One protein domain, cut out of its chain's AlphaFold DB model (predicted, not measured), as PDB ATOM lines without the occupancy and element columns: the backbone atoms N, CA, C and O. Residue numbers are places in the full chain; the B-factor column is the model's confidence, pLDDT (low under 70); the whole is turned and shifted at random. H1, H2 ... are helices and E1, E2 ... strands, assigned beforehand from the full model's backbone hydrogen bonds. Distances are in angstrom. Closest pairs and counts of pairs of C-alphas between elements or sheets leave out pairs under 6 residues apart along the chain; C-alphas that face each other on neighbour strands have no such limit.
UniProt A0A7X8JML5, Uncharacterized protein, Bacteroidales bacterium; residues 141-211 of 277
ATOM      1  N   GLN A 141     130.693 169.442 157.340       93.88
ATOM      2  CA  GLN A 141     131.527 168.457 156.641       93.88
ATOM      3  C   GLN A 141     132.716 168.011 157.487       93.88
ATOM      4  O   GLN A 141     133.370 168.837 158.116       93.88
ATOM      5  N   PHE A 142     133.059 166.724 157.435       94.56
ATOM      6  CA  PHE A 142     134.298 166.228 158.031       94.56
ATOM      7  C   PHE A 142     135.522 166.720 157.246       94.56
ATOM      8  O   PHE A 142     135.636 166.484 156.040       94.56
ATOM      9  N   VAL A 143     136.462 167.366 157.934       95.62
ATOM     10  CA  VAL A 143     137.691 167.931 157.352       95.62
ATOM     11  C   VAL A 143     138.912 167.662 158.230       95.62
ATOM     12  O   VAL A 143     138.792 167.304 159.402       95.62
ATOM     13  N   GLU A 144     140.097 167.848 157.655       97.38
ATOM     14  CA  GLU A 144     141.373 167.804 158.370       97.38
ATOM     15  C   GLU A 144     141.687 169.167 158.994       97.38
ATOM     16  O   GLU A 144     141.593 170.197 158.325       97.38
ATOM     17  N   ASN A 145     142.079 169.183 160.267       94.81
ATOM     18  CA  ASN A 145     142.584 170.387 160.920       94.81
ATOM     19  C   ASN A 145     144.104 170.548 160.739       94.81
ATOM     20  O   ASN A 145     144.799 169.653 160.265       94.81
ATOM     21  N   GLU A 146     144.653 171.676 161.194       95.19
ATOM     22  CA  GLU A 146     146.087 171.996 161.077       95.19
ATOM     23  C   GLU A 146     147.031 170.976 161.746       95.19
ATOM     24  O   GLU A 146     148.225 170.951 161.457       95.19
ATOM     25  N   LYS A 147     146.514 170.128 162.646       95.75
ATOM     26  CA  LYS A 147     147.269 169.078 163.349       95.75
ATOM     27  C   LYS A 147     147.132 167.699 162.690       95.75
ATOM     28  O   LYS A 147     147.653 166.726 163.233       95.75
ATOM     29  N   GLY A 148     146.426 167.595 161.564       96.25
ATOM     30  CA  GLY A 148     146.136 166.331 160.877       96.25
ATOM     31  C   GLY A 148     145.025 165.491 161.523       96.25
ATOM     32  O   GLY A 148     144.861 164.311 161.202       96.25
ATOM     33  N   MET A 149     144.273 166.073 162.462       96.94
ATOM     34  CA  MET A 149     143.150 165.414 163.136       96.94
ATOM     35  C   MET A 149     141.831 165.759 162.445       96.94
ATOM     36  O   MET A 149     141.727 166.764 161.739       96.94
ATOM     37  N   THR A 150     140.817 164.933 162.661       96.56
ATOM     38  CA  THR A 150     139.487 165.125 162.077       96.56
ATOM     39  C   THR A 150     138.721 166.200 162.844       96.56
ATOM     40  O   THR A 150     138.813 166.306 164.065       96.56
ATOM     41  N   THR A 151     137.964 167.027 162.131       95.75
ATOM     42  CA  THR A 151     137.053 168.018 162.713       95.75
ATOM     43  C   THR A 151     135.889 168.300 161.760       95.75
ATOM     44  O   THR A 151     135.766 167.649 160.722       95.75
ATOM     45  N   LEU A 152     135.031 169.258 162.112       95.88
ATOM     46  CA  LEU A 152     133.876 169.670 161.322       95.88
ATOM     47  C   LEU A 152     134.044 171.092 160.772       95.88
ATOM     48  O   LEU A 152     134.365 172.032 161.499       95.88
ATOM     49  N   GLU A 153     133.780 171.245 159.480       95.19
ATOM     50  CA  GLU A 153     133.643 172.518 158.781       95.19
ATOM     51  C   GLU A 153     132.175 172.961 158.831       95.19
ATOM     52  O   GLU A 153     131.282 172.194 158.463       95.19
ATOM     53  N   PHE A 154     131.928 174.197 159.276       95.31
ATOM     54  CA  PHE A 154     130.583 174.753 159.449       95.31
ATOM     55  C   PHE A 154     130.251 175.953 158.552       95.31
ATOM     56  O   PHE A 154     129.094 176.378 158.527       95.31
ATOM     57  N   SER A 155     131.218 176.576 157.882       93.31
ATOM     58  CA  SER A 155     131.062 177.904 157.276       93.31
ATOM     59  C   SER A 155     129.897 177.953 156.300       93.31
ATOM     60  O   SER A 155     129.040 178.826 156.442       93.31
ATOM     61  N   LYS A 156     129.812 176.994 155.370       95.31
ATOM     62  CA  LYS A 156     128.756 176.990 154.345       95.31
ATOM     63  C   LYS A 156     127.377 176.712 154.948       95.31
ATOM     64  O   LYS A 156     126.419 177.426 154.651       95.31
ATOM     65  N   TYR A 157     127.290 175.737 155.851       96.19
ATOM     66  CA  TYR A 157     126.054 175.412 156.559       96.19
ATOM     67  C   TYR A 157     125.522 176.613 157.359       96.19
ATOM     68  O   TYR A 157     124.369 177.021 157.207       96.19
ATOM     69  N   LEU A 158     126.371 177.245 158.170       96.06
ATOM     70  CA  LEU A 158     125.958 178.359 159.024       96.06
ATOM     71  C   LEU A 158     125.711 179.651 158.246       96.06
ATOM     72  O   LEU A 158     124.852 180.441 158.636       96.06
ATOM     73  N   GLU A 159     126.442 179.898 157.158       96.88
ATOM     74  CA  GLU A 159     126.130 180.985 156.227       96.88
ATOM     75  C   GLU A 159     124.715 180.826 155.669       96.88
ATOM     76  O   GLU A 159     123.933 181.782 155.700       96.88
ATOM     77  N   ASN A 160     124.346 179.612 155.256       97.50
ATOM     78  CA  ASN A 160     122.998 179.329 154.782       97.50
ATOM     79  C   ASN A 160     121.947 179.543 155.876       97.50
ATOM     80  O   ASN A 160     120.952 180.223 155.624       97.50
ATOM     81  N   LEU A 161     122.169 179.080 157.111       97.75
ATOM     82  CA  LEU A 161     121.234 179.356 158.211       97.75
ATOM     83  C   LEU A 161     121.024 180.869 158.422       97.75
ATOM     84  O   LEU A 161     119.884 181.329 158.538       97.75
ATOM     85  N   ARG A 162     122.095 181.676 158.385       97.44
ATOM     86  CA  ARG A 162     121.991 183.149 158.482       97.44
ATOM     87  C   ARG A 162     121.219 183.749 157.311       97.44
ATOM     88  O   ARG A 162     120.363 184.612 157.527       97.44
ATOM     89  N   LYS A 163     121.501 183.284 156.090       97.25
ATOM     90  CA  LYS A 163     120.803 183.682 154.857       97.25
ATOM     91  C   LYS A 163     119.303 183.396 154.949       97.25
ATOM     92  O   LYS A 163     118.504 184.215 154.503       97.25
ATOM     93  N   TYR A 164     118.920 182.294 155.589       98.00
ATOM     94  CA  TYR A 164     117.530 181.912 155.840       98.00
ATOM     95  C   TYR A 164     117.004 182.368 157.207       98.00
ATOM     96  O   TYR A 164     116.076 181.783 157.756       98.00
ATOM     97  N   HIS A 165     117.537 183.482 157.715       97.88
ATOM     98  CA  HIS A 165     117.004 184.218 158.860       97.88
ATOM     99  C   HIS A 165     117.054 183.488 160.207       97.88
ATOM    100  O   HIS A 165     116.346 183.893 161.126       97.88
ATOM    101  N   PHE A 166     117.918 182.495 160.396       98.44
ATOM    102  CA  PHE A 166     118.151 181.953 161.737       98.44
ATOM    103  C   PHE A 166     118.770 183.025 162.637       98.44
ATOM    104  O   PHE A 166     119.589 183.844 162.194       98.44
ATOM    105  N   SER A 167     118.348 183.061 163.901       97.19
ATOM    106  CA  SER A 167     118.959 183.934 164.897       97.19
ATOM    107  C   SER A 167     120.378 183.461 165.215       97.19
ATOM    108  O   SER A 167     120.691 182.271 165.154       97.19
ATOM    109  N   ASN A 168     121.243 184.395 165.616       95.31
ATOM    110  CA  ASN A 168     122.588 184.036 166.064       95.31
ATOM    111  C   ASN A 168     122.535 183.100 167.280       95.31
ATOM    112  O   ASN A 168     123.322 182.167 167.358       95.31
ATOM    113  N   SER A 169     121.576 183.302 168.191       94.94
ATOM    114  CA  SER A 169     121.391 182.422 169.350       94.94
ATOM    115  C   SER A 169     121.057 180.984 168.949       94.94
ATOM    116  O   SER A 169     121.662 180.060 169.485       94.94
ATOM    117  N   LEU A 170     120.156 180.782 167.981       97.12
ATOM    118  CA  LEU A 170     119.815 179.448 167.487       97.12
ATOM    119  C   LEU A 170     121.000 178.804 166.758       97.12
ATOM    120  O   LEU A 170     121.234 177.613 166.917       97.12
ATOM    121  N   ILE A 171     121.778 179.589 166.009       97.31
ATOM    122  CA  ILE A 171     123.002 179.110 165.351       97.31
ATOM    123  C   ILE A 171     124.046 178.639 166.371       97.31
ATOM    124  O   ILE A 171     124.668 177.603 166.156       97.31
ATOM    125  N   GLU A 172     124.251 179.361 167.474       95.69
ATOM    126  CA  GLU A 172     125.186 178.907 168.513       95.69
ATOM    127  C   GLU A 172     124.680 177.641 169.216       95.69
ATOM    128  O   GLU A 172     125.465 176.724 169.445       95.69
ATOM    129  N   VAL A 173     123.374 177.538 169.489       95.44
ATOM    130  CA  VAL A 173     122.773 176.300 170.016       95.44
ATOM    131  C   VAL A 173     122.972 175.136 169.046       95.44
ATOM    132  O   VAL A 173     123.341 174.051 169.480       95.44
ATOM    133  N   GLU A 174     122.779 175.360 167.747       95.25
ATOM    134  CA  GLU A 174     123.010 174.349 166.716       95.25
ATOM    135  C   GLU A 174     124.470 173.890 166.688       95.25
ATOM    136  O   GLU A 174     124.721 172.698 166.660       95.25
ATOM    137  N   LYS A 175     125.461 174.786 166.768       94.81
ATOM    138  CA  LYS A 175     126.870 174.355 166.843       94.81
ATOM    139  C   LYS A 175     127.142 173.466 168.053       94.81
ATOM    140  O   LYS A 175     127.870 172.482 167.939       94.81
ATOM    141  N   LEU A 176     126.562 173.811 169.205       94.50
ATOM    142  CA  LEU A 176     126.773 173.070 170.447       94.50
ATOM    143  C   LEU A 176     126.276 171.622 170.360       94.50
ATOM    144  O   LEU A 176     126.821 170.775 171.063       94.50
ATOM    145  N   THR A 177     125.318 171.304 169.479       93.56
ATOM    146  CA  THR A 177     124.864 169.913 169.303       93.56
ATOM    147  C   THR A 177     125.934 169.007 168.697       93.56
ATOM    148  O   THR A 177     125.844 167.798 168.852       93.56
ATOM    149  N   TYR A 178     126.960 169.563 168.043       95.50
ATOM    150  CA  TYR A 178     128.057 168.795 167.440       95.50
ATOM    151  C   TYR A 178     129.276 168.672 168.360       95.50
ATOM    152  O   TYR A 178     130.264 168.043 167.985       95.50
ATOM    153  N   GLN A 179     129.247 169.281 169.550       94.50
ATOM    154  CA  GLN A 179     130.443 169.404 170.382       94.50
ATOM    155  C   GLN A 179     130.976 168.051 170.861       94.50
ATOM    156  O   GLN A 179     132.189 167.861 170.954       94.50
ATOM    157  N   GLU A 180     130.082 167.105 171.134       94.00
ATOM    158  CA  GLU A 180     130.474 165.757 171.530       94.00
ATOM    159  C   GLU A 180     131.180 165.020 170.388       94.00
ATOM    160  O   GLU A 180     132.297 164.539 170.586       94.00
ATOM    161  N   CYS A 181     130.608 165.050 169.179       95.38
ATOM    162  CA  CYS A 181     131.259 164.530 167.978       95.38
ATOM    163  C   CYS A 181     132.648 165.152 167.781       95.38
ATOM    164  O   CYS A 181     133.643 164.439 167.683       95.38
ATOM    165  N   ILE A 182     132.754 166.486 167.816       94.69
ATOM    166  CA  ILE A 182     134.033 167.195 167.654       94.69
ATOM    167  C   ILE A 182     135.067 166.717 168.683       94.69
ATOM    168  O   ILE A 182     136.206 166.430 168.316       94.69
ATOM    169  N   SER A 183     134.674 166.564 169.952       94.25
ATOM    170  CA  SER A 183     135.583 166.122 171.020       94.25
ATOM    171  C   SER A 183     136.124 164.696 170.821       94.25
ATOM    172  O   SER A 183     137.239 164.383 171.256       94.25
ATOM    173  N   HIS A 184     135.363 163.831 170.144       93.19
ATOM    174  CA  HIS A 184     135.819 162.506 169.733       93.19
ATOM    175  C   HIS A 184     136.737 162.586 168.507       93.19
ATOM    176  O   HIS A 184     137.833 162.018 168.531       93.19
ATOM    177  N   LEU A 185     136.341 163.342 167.477       93.88
ATOM    178  CA  LEU A 185     137.099 163.507 166.232       93.88
ATOM    179  C   LEU A 185     138.496 164.104 166.448       93.88
ATOM    180  O   LEU A 185     139.435 163.729 165.747       93.88
ATOM    181  N   GLU A 186     138.678 164.952 167.465       93.38
ATOM    182  CA  GLU A 186     139.984 165.521 167.838       93.38
ATOM    183  C   GLU A 186     141.054 164.465 168.165       93.38
ATOM    184  O   GLU A 186     142.249 164.771 168.141       93.38
ATOM    185  N   LYS A 187     140.645 163.223 168.457       93.06
ATOM    186  CA  LYS A 187     141.529 162.083 168.753       93.06
ATOM    187  C   LYS A 187     141.724 161.150 167.553       93.06
ATOM    188  O   LYS A 187     142.529 160.225 167.641       93.06
ATOM    189  N   VAL A 188     141.045 161.402 166.434       94.31
ATOM    190  CA  VAL A 188     141.065 160.571 165.222       94.31
ATOM    191  C   VAL A 188     141.831 161.285 164.109       94.31
ATOM    192  O   VAL A 188     141.457 162.384 163.694       94.31
ATOM    193  N   ARG A 189     142.898 160.672 163.585       96.75
ATOM    194  CA  ARG A 189     143.619 161.223 162.424       96.75
ATOM    195  C   ARG A 189     142.726 161.205 161.189       96.75
ATOM    196  O   ARG A 189     142.037 160.219 160.943       96.75
ATOM    197  N   TYR A 190     142.792 162.251 160.370       96.44
ATOM    198  CA  TYR A 190     141.933 162.355 159.186       96.44
ATOM    199  C   TYR A 190     142.208 161.264 158.139       96.44
ATOM    200  O   TYR A 190     141.301 160.810 157.439       96.44
ATOM    201  N   SER A 191     143.455 160.792 158.043       95.31
ATOM    202  CA  SER A 191     143.818 159.628 157.223       95.31
ATOM    203  C   SER A 191     143.067 158.362 157.638       95.31
ATOM    204  O   SER A 191     142.592 157.613 156.783       95.31
ATOM    205  N   ASP A 192     142.947 158.153 158.945       93.38
ATOM    206  CA  ASP A 192     142.399 156.938 159.540       93.38
ATOM    207  C   ASP A 192     140.872 157.001 159.503       93.38
ATOM    208  O   ASP A 192     140.235 156.022 159.128       93.38
ATOM    209  N   PHE A 193     140.293 158.179 159.760       93.00
ATOM    210  CA  PHE A 193     138.865 158.453 159.586       93.00
ATOM    211  C   PHE A 193     138.377 158.032 158.193       93.00
ATOM    212  O   PHE A 193     137.465 157.223 158.074       93.00
ATOM    213  N   LYS A 194     139.054 158.480 157.126       90.81
ATOM    214  CA  LYS A 194     138.668 158.166 155.736       90.81
ATOM    215  C   LYS A 194     138.692 156.678 155.378       90.81
ATOM    216  O   LYS A 194     138.140 156.308 154.346       90.81
ATOM    217  N   THR A 195     139.396 155.855 156.148       89.62
ATOM    218  CA  THR A 195     139.602 154.432 155.838       89.62
ATOM    219  C   THR A 195     138.918 153.496 156.823       89.62
ATOM    220  O   THR A 195     138.579 152.384 156.437       89.62
ATOM    221  N   SER A 196     138.723 153.937 158.067       84.69
ATOM    222  CA  SER A 196     138.256 153.094 159.171       84.69
ATOM    223  C   SER A 196     136.813 153.385 159.569       84.69
ATOM    224  O   SER A 196     136.185 152.512 160.144       84.69
ATOM    225  N   TRP A 197     136.290 154.578 159.271       86.38
ATOM    226  CA  TRP A 197     134.915 154.963 159.605       86.38
ATOM    227  C   TRP A 197     134.015 154.704 158.403       86.38
ATOM    228  O   TRP A 197     133.689 155.608 157.629       86.38
ATOM    229  N   THR A 198     133.702 153.428 158.201       82.50
ATOM    230  CA  THR A 198     132.871 152.966 157.080       82.50
ATOM    231  C   THR A 198     131.533 152.396 157.528       82.50
ATOM    232  O   THR A 198     130.654 152.237 156.683       82.50
ATOM    233  N   ASP A 199     131.387 152.079 158.818       83.25
ATOM    234  CA  ASP A 199     130.149 151.560 159.394       83.25
ATOM    235  C   ASP A 199     129.380 152.669 160.119       83.25
ATOM    236  O   ASP A 199     129.967 153.612 160.648       83.25
ATOM    237  N   LEU A 200     128.055 152.552 160.144       82.00
ATOM    238  CA  LEU A 200     127.159 153.460 160.849       82.00
ATOM    239  C   LEU A 200     127.456 153.476 162.355       82.00
ATOM    240  O   LEU A 200     127.474 154.545 162.965       82.00
ATOM    241  N   ASP A 201     127.759 152.305 162.921       85.62
ATOM    242  CA  ASP A 201     128.040 152.113 164.348       85.62
ATOM    243  C   ASP A 201     129.230 152.971 164.831       85.62
ATOM    244  O   ASP A 201     129.245 153.457 165.969       85.62
ATOM    245  N   ASP A 202     130.215 153.224 163.960       85.00
ATOM    246  CA  ASP A 202     131.364 154.086 164.266       85.00
ATOM    247  C   ASP A 202     130.916 155.540 164.513       85.00
ATOM    248  O   ASP A 202     131.392 156.217 165.432       85.00
ATOM    249  N   PHE A 203     129.949 156.017 163.726       88.94
ATOM    250  CA  PHE A 203     129.388 157.361 163.859       88.94
ATOM    251  C   PHE A 203     128.435 157.461 165.051       88.94
ATOM    252  O   PHE A 203     128.516 158.428 165.809       88.94
ATOM    253  N   GLU A 204     127.570 156.467 165.248       87.69
ATOM    254  CA  GLU A 204     126.588 156.459 166.341       87.69
ATOM    255  C   GLU A 204     127.271 156.383 167.710       87.69
ATOM    256  O   GLU A 204     126.930 157.130 168.625       87.69
ATOM    257  N   SER A 205     128.313 155.556 167.848       87.19
ATOM    258  CA  SER A 205     129.059 155.419 169.109       87.19
ATOM    259  C   SER A 205     129.801 156.691 169.543       87.19
ATOM    260  O   SER A 205     130.245 156.789 170.691       87.19
ATOM    261  N   THR A 206     129.930 157.673 168.646       87.69
ATOM    262  CA  THR A 206     130.625 158.946 168.881       87.69
ATOM    263  C   THR A 206     129.724 160.175 168.738       87.69
ATOM    264  O   THR A 206     130.223 161.303 168.813       87.69
ATOM    265  N   ASN A 207     128.408 159.974 168.579       90.38
ATOM    266  CA  ASN A 207     127.405 161.013 168.307       90.38
ATOM    267  C   ASN A 207     127.737 161.870 167.067       90.38
ATOM    268  O   ASN A 207     127.430 163.063 167.006       90.38
ATOM    269  N   CYS A 208     128.402 161.265 166.080       93.25
ATOM    270  CA  CYS A 208     128.734 161.851 164.780       93.25
ATOM    271  C   CYS A 208     127.764 161.416 163.667       93.25
ATOM    272  O   CYS A 208     127.998 161.691 162.492       93.25
ATOM    273  N   ASP A 209     126.660 160.771 164.025       91.00
ATOM    274  CA  ASP A 209     125.613 160.244 163.152       91.00
ATOM    275  C   ASP A 209     124.582 161.306 162.724       91.00
ATOM    276  O   ASP A 209     123.475 161.002 162.289       91.00
ATOM    277  N   PHE A 210     124.938 162.592 162.780       90.75
ATOM    278  CA  PHE A 210     124.046 163.710 162.446       90.75
ATOM    279  C   PHE A 210     123.539 163.707 160.991       90.75
ATOM    280  O   PHE A 210     122.613 164.449 160.665       90.75
ATOM    281  N   ALA A 211     124.125 162.889 160.112       87.44
ATOM    282  CA  ALA A 211     123.641 162.661 158.751       87.44
ATOM    283  C   ALA A 211     122.518 161.605 158.668       87.44
ATOM    284  O   ALA A 211     121.848 161.527 157.639       87.44
TER     285      ALA A 211
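This is residues 141 to 211 of the 277 residues of an uncharacterized protein of Bacteroidales bacterium (UniProt A0A7X8JML5). A two-stranded hairpin of E1 and E2 lies near the middle, and a helical hairpin of H1 and H2 reaches from it to one end of the longest axis. H3 packs on E2, H4 is near the far end of that axis, and after H5, which is set apart from both hairpins, residues 205 to 211 fold back toward the middle. The printed part has 71 residues, with two named strands and five named helices in the order E1, E2, H1, H2, H3, H4, H5; the sheet is antiparallel and the class is mostly helix. The whole is only just compact, close to loose, with a radius of gyration of the C-alphas of 13.2 A and spans of 38 by 26 by 17 A.

E1 covers residues 141 to 144 and begins at C-alpha 141, (131.527, 168.457, 156.641). E2 covers residues 150 to 153; each strand is 10.0 A long from first to last C-alpha. H1, residues 155 to 163, is 12.0 A long, and H2, residues 168 to 176, is 12.5 A long, beginning at C-alpha 168, (122.588, 184.036, 166.064). H3 covers residues 179 to 185 over 9.8 A, and H4 residues 190 to 196 over 10.0 A. H5, residues 200 to 204, is 6.3 A long and ends at C-alpha 204, (126.588, 156.459, 166.341).

E1 and E2 form a hairpin of antiparallel neighbours, with 131 degrees between their directions. N 143 and O 151 are 2.9 A apart and N 153 and O 141 are 2.8 A apart, both within hydrogen-bond range. The closest C-alphas of E2 and H3 are those of Thr 150 and Leu 185, 5.1 A apart. Tyr 190 of H4 has its C-alpha 4.7 A from that of Thr 150 in E2 and 5.5 A from that of Glu 144 in E1, the closest pairs of H4 with the two strands. H1 and H2 form a helical hairpin and only just touch, with 3 pairs of C-alphas within 8 A, the closest being those of Leu 158 and Ile 171 at 7.0 A. They run opposite ways at a shallow tilt of 31 degrees. H2 and H3 meet only through their link. H3 and H4 are apart, H4 and H5 are apart, and H3 and H5 are only just apart, with their closest C-alphas 8.5 A from each other. In H1, H2, H3 and H5 every O i to N i+4 pair is within hydrogen-bond range; in H4, 2 of 3 are.

The two C-alphas farthest apart, those of His 165 and Ser 196, are 37.7 A from each other, while those of Gln 141 and Ala 211, the first and last printed, are 10.0 A apart. The printed part has no cut, and the six links between its named elements are tight. The mean pLDDT of the printed part is 93.5, and no printed residue is under 70; the mean for H5 is 86.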